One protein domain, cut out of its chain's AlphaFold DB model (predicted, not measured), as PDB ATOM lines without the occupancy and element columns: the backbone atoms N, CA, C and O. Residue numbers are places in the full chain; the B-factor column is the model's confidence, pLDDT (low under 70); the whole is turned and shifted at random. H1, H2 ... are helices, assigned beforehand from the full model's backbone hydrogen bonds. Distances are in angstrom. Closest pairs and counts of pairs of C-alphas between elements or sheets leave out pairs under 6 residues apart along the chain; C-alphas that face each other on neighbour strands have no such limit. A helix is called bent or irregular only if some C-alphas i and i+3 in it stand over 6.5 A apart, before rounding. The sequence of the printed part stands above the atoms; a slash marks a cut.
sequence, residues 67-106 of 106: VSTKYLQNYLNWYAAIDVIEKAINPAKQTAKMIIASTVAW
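What this domain is: This is residues 67 to 106 of the 106 residues of the protein "ISXO2-like transposase domain protein" of Bacteroidetes bacterium ADurb.Bin234 (UniProt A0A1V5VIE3). Two helices, the long H1 and then the shorter H2, meet near their ends as a wide-open V or L, with nothing packed between the arms. H1 makes most of the length, and a short tail, residues 104 to 106, follows H2. The printed part has 40 residues, with two named helices and no named strand, and its class is all helix. It is extended, with a radius of gyration of the C-alphas of 15.4 A and spans of 47 by 22 by 10 A.

Where its parts are: H1, residues 69 to 89, begins at C-alpha 69 at (382.273, 313.932, 397.281) and is 30.4 A long from first to last C-alpha. It is irregular: C-alphas 70 and 73 are 8.0 A apart. H2, residues 91 to 103, is 18.5 A long and ends at C-alpha 103 at (384.693, 327.555, 356.188).

How they stand to each other: H1 and H2 are close but not clearly touching; their closest C-alphas, those of Lys 87 and Gln 94, are 6.9 A apart. Their lines are about perpendicular, at 79 degrees. In H2 every O i to N i+4 pair is within hydrogen-bond range, in H1 15 of 17.

The domain as a whole: The C-alphas farthest apart, those of Lys 70 and Trp 106, are 47.5 A apart. The printed part has no cut, and the link from H1 to H2 is tight. The mean pLDDT of the printed part is 83.4; residues 105 to 106 are under 70.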
ATOM      1  N   VAL A  67     387.786 318.339 396.135       85.62
ATOM      2  CA  VAL A  67     386.339 318.283 395.913       85.62
ATOM      3  C   VAL A  67     385.735 317.338 396.942       85.62
ATOM      4  O   VAL A  67     386.042 316.147 396.962       85.62
ATOM      5  N   SER A  68     384.858 317.858 397.801       86.44
ATOM      6  CA  SER A  68     384.094 317.003 398.709       86.44
ATOM      7  C   SER A  68     383.086 316.184 397.906       86.44
ATOM      8  O   SER A  68     382.198 316.741 397.257       86.44
ATOM      9  N   THR A  69     383.184 314.856 397.980       86.25
ATOM     10  CA  THR A  69     382.273 313.932 397.281       86.25
ATOM     11  C   THR A  69     380.810 314.139 397.677       86.25
ATOM     12  O   THR A  69     379.925 313.937 396.847       86.25
ATOM     13  N   LYS A  70     380.547 314.641 398.896       92.56
ATOM     14  CA  LYS A  70     379.209 315.032 399.372       92.56
ATOM     15  C   LYS A  70     378.547 316.088 398.480       92.56
ATOM     16  O   LYS A  70     377.330 316.077 398.332       92.56
ATOM     17  N   TYR A  71     379.334 316.983 397.888       90.31
ATOM     18  CA  TYR A  71     378.839 318.103 397.087       90.31
ATOM     19  C   TYR A  71     379.146 317.955 395.597       90.31
ATOM     20  O   TYR A  71     378.955 318.910 394.854       90.31
ATOM     21  N   LEU A  72     379.579 316.774 395.135       89.88
ATOM     22  CA  LEU A  72     379.979 316.544 393.740       89.88
ATOM     23  C   LEU A  72     378.918 317.017 392.733       89.88
ATOM     24  O   LEU A  72     379.259 317.654 391.742       89.88
ATOM     25  N   GLN A  73     377.635 316.779 393.021       89.06
ATOM     26  CA  GLN A  73     376.537 317.252 392.175       89.06
ATOM     27  C   GLN A  73     376.524 318.782 392.032       89.06
ATOM     28  O   GLN A  73     376.289 319.287 390.940       89.06
ATOM     29  N   ASN A  74     376.821 319.524 393.102       91.69
ATOM     30  CA  ASN A  74     376.863 320.986 393.062       91.69
ATOM     31  C   ASN A  74     378.016 321.480 392.186       91.69
ATOM     32  O   ASN A  74     377.816 322.394 391.392       91.69
ATOM     33  N   TYR A  75     379.188 320.842 392.267       92.19
ATOM     34  CA  TYR A  75     380.310 321.157 391.380       92.19
ATOM     35  C   TYR A  75     379.942 320.922 389.911       92.19
ATOM     36  O   TYR A  75     380.174 321.785 389.072       92.19
ATOM     37  N   LEU A  76     379.304 319.794 389.590       91.94
ATOM     38  CA  LEU A  76     378.868 319.517 388.218       91.94
ATOM     39  C   LEU A  76     377.815 320.522 387.727       91.94
ATOM     40  O   LEU A  76     377.868 320.952 386.576       91.94
ATOM     41  N   ASN A  77     376.899 320.943 388.602       93.31
ATOM     42  CA  ASN A  77     375.919 321.975 388.273       93.31
ATOM     43  C   ASN A  77     376.597 323.327 387.998       93.31
ATOM     44  O   ASN A  77     376.202 324.024 387.069       93.31
ATOM     45  N   TRP A  78     377.629 323.696 388.766       93.50
ATOM     46  CA  TRP A  78     378.406 324.916 388.521       93.50
ATOM     47  C   TRP A  78     379.171 324.853 387.206       93.50
ATOM     48  O   TRP A  78     379.136 325.814 386.444       93.50
ATOM     49  N   TYR A  79     379.803 323.718 386.914       92.88
ATOM     50  CA  TYR A  79     380.475 323.497 385.638       92.88
ATOM     51  C   TYR A  79     379.515 323.706 384.454       92.88
ATOM     52  O   TYR A  79     379.825 324.458 383.534       92.88
ATOM     53  N   ALA A  80     378.314 323.119 384.515       92.06
ATOM     54  CA  ALA A  80     377.294 323.298 383.482       92.06
ATOM     55  C   ALA A  80     376.778 324.747 383.391       92.06
ATOM     56  O   ALA A  80     376.589 325.269 382.294       92.06
ATOM     57  N   ALA A  81     376.565 325.417 384.528       93.31
ATOM     58  CA  ALA A  81     376.089 326.798 384.553       93.31
ATOM     59  C   ALA A  81     377.102 327.771 383.932       93.31
ATOM     60  O   ALA A  81     376.704 328.664 383.188       93.31
ATOM     61  N   ILE A  82     378.400 327.581 384.193       90.81
ATOM     62  CA  ILE A  82     379.470 328.395 383.599       90.81
ATOM     63  C   ILE A  82     379.446 328.275 382.072       90.81
ATOM     64  O   ILE A  82     379.453 329.299 381.398       90.81
ATOM     65  N   ASP A  83     379.331 327.062 381.525       89.25
ATOM     66  CA  ASP A  83     379.255 326.850 380.071       89.25
ATOM     67  C   ASP A  83     378.043 327.562 379.437       89.25
ATOM     68  O   ASP A  83     378.165 328.205 378.391       89.25
ATOM     69  N   VAL A  84     376.876 327.524 380.090       89.81
ATOM     70  CA  VAL A  84     375.676 328.249 379.632       89.81
ATOM     71  C   VAL A  84     375.892 329.764 379.667       89.81
ATOM     72  O   VAL A  84     375.567 330.458 378.702       89.81
ATOM     73  N   ILE A  85     376.456 330.280 380.761       90.50
ATOM     74  CA  ILE A  85     376.713 331.711 380.944       90.50
ATOM     75  C   ILE A  85     377.745 332.211 379.926       90.50
ATOM     76  O   ILE A  85     377.521 333.238 379.290       90.50
ATOM     77  N   GLU A  86     378.844 331.487 379.709       86.81
ATOM     78  CA  GLU A  86     379.868 331.853 378.723       86.81
ATOM     79  C   GLU A  86     379.297 331.940 377.305       86.81
ATOM     80  O   GLU A  86     379.600 332.883 376.565       86.81
ATOM     81  N   LYS A  87     378.434 330.987 376.933       85.00
ATOM     82  CA  LYS A  87     377.737 330.989 375.640       85.00
ATOM     83  C   LYS A  87     376.766 332.161 375.508       85.00
ATOM     84  O   LYS A  87     376.656 332.722 374.420       85.00
ATOM     85  N   ALA A  88     376.092 332.544 376.592       86.38
ATOM     86  CA  ALA A  88     375.160 333.668 376.603       86.38
ATOM     87  C   ALA A  88     375.865 335.035 376.559       86.38
ATOM     88  O   ALA A  88     375.401 335.940 375.869       86.38
ATOM     89  N   ILE A  89     376.991 335.191 377.265       85.56
ATOM     90  CA  ILE A  89     377.738 336.457 377.351       85.56
ATOM     91  C   ILE A  89     378.520 336.745 376.068       85.56
ATOM     92  O   ILE A  89     378.714 337.909 375.721       85.56
ATOM     93  N   ASN A  90     378.975 335.713 375.351       85.00
ATOM     94  CA  ASN A  90     379.823 335.899 374.177       85.00
ATOM     95  C   ASN A  90     379.209 335.334 372.883       85.00
ATOM     96  O   ASN A  90     379.800 334.450 372.246       85.00
ATOM     97  N   PRO A  91     378.045 335.863 372.452       78.94
ATOM     98  CA  PRO A  91     377.368 335.381 371.256       78.94
ATOM     99  C   PRO A  91     378.239 335.592 370.015       78.94
ATOM    100  O   PRO A  91     378.328 334.702 369.182       78.94
ATOM    101  N   ALA A  92     378.983 336.702 369.933       79.38
ATOM    102  CA  ALA A  92     379.881 336.990 368.815       79.38
ATOM    103  C   ALA A  92     381.007 335.951 368.664       79.38
ATOM    104  O   ALA A  92     381.280 335.499 367.552       79.38
ATOM    105  N   LYS A  93     381.630 335.511 369.768       76.12
ATOM    106  CA  LYS A  93     382.634 334.429 369.749       76.12
ATOM    107  C   LYS A  93     382.032 333.112 369.271       76.12
ATOM    108  O   LYS A  93     382.704 332.353 368.570       76.12
ATOM    109  N   GLN A  94     380.775 332.846 369.618       74.12
ATOM    110  CA  GLN A  94     380.059 331.661 369.165       74.12
ATOM    111  C   GLN A  94     379.730 331.736 367.665       74.12
ATOM    112  O   GLN A  94     379.985 330.772 366.943       74.12
ATOM    113  N   THR A  95     379.256 332.883 367.170       76.75
ATOM    114  CA  THR A  95     379.008 333.108 365.736       76.75
ATOM    115  C   THR A  95     380.299 333.008 364.928       76.75
ATOM    116  O   THR A  95     380.330 332.334 363.903       76.75
ATOM    117  N   ALA A  96     381.396 333.589 365.420       79.31
ATOM    118  CA  ALA A  96     382.705 333.499 364.781       79.31
ATOM    119  C   ALA A  96     383.214 332.050 364.708       79.31
ATOM    120  O   ALA A  96     383.659 331.615 363.649       79.31
ATOM    121  N   LYS A  97     383.091 331.267 365.792       79.12
ATOM    122  CA  LYS A  97     383.406 329.827 365.772       79.12
ATOM    123  C   LYS A  97     382.567 329.065 364.749       79.12
ATOM    124  O   LYS A  97     383.116 328.209 364.065       79.12
ATOM    125  N   MET A  98     381.268 329.356 364.643       78.31
ATOM    126  CA  MET A  98     380.391 328.717 363.655       78.31
ATOM    127  C   MET A  98     380.801 329.056 362.219       78.31
ATOM    128  O   MET A  98     380.896 328.154 361.391       78.31
ATOM    129  N   ILE A  99     381.110 330.327 361.940       83.50
ATOM    130  CA  ILE A  99     381.591 330.772 360.626       83.50
ATOM    131  C   ILE A  99     382.897 330.049 360.283       83.50
ATOM    132  O   ILE A  99     382.969 329.393 359.249       83.50
ATOM    133  N   ILE A 100     383.885 330.065 361.182       84.12
ATOM    134  CA  ILE A 100     385.173 329.390 360.967       84.12
ATOM    135  C   ILE A 100     384.981 327.877 360.773       84.12
ATOM    136  O   ILE A 100     385.536 327.297 359.847       84.12
ATOM    137  N   ALA A 101     384.165 327.216 361.598       78.50
ATOM    138  CA  ALA A 101     383.893 325.788 361.438       78.50
ATOM    139  C   ALA A 101     383.221 325.466 360.091       78.50
ATOM    140  O   ALA A 101     383.518 324.430 359.506       78.50
ATOM    141  N   SER A 102     382.363 326.355 359.575       75.62
ATOM    142  CA  SER A 102     381.732 326.192 358.258       75.62
ATOM    143  C   SER A 102     382.692 326.419 357.085       75.62
ATOM    144  O   SER A 102     382.540 325.788 356.044       75.62
ATOM    145  N   THR A 103     383.710 327.272 357.248       74.25
ATOM    146  CA  THR A 103     384.693 327.555 356.188       74.25
ATOM    147  C   THR A 103     385.804 326.513 356.112       74.25
ATOM    148  O   THR A 103     386.403 326.347 355.057       74.25
ATOM    149  N   VAL A 104     386.086 325.812 357.213       71.62
ATOM    150  CA  VAL A 104     387.126 324.766 357.290       71.62
ATOM    151  C   VAL A 104     386.556 323.368 356.977       71.62
ATOM    152  O   VAL A 104     387.306 322.408 356.866       71.62
ATOM    153  N   ALA A 105     385.234 323.231 356.815       53.31
ATOM    154  CA  ALA A 105     384.556 321.962 356.524       53.31
ATOM    155  C   ALA A 105     384.530 321.568 355.026       53.31
ATOM    156  O   ALA A 105     383.634 320.827 354.618       53.31
ATOM    157  N   TRP A 106     385.494 322.042 354.231       43.72
ATOM    158  CA  TRP A 106     385.673 321.686 352.817       43.72
ATOM    159  C   TRP A 106     386.877 320.766 352.625       43.72
ATOM    160  O   TRP A 106     387.939 321.060 353.219       43.72
TER     161      TRP A 106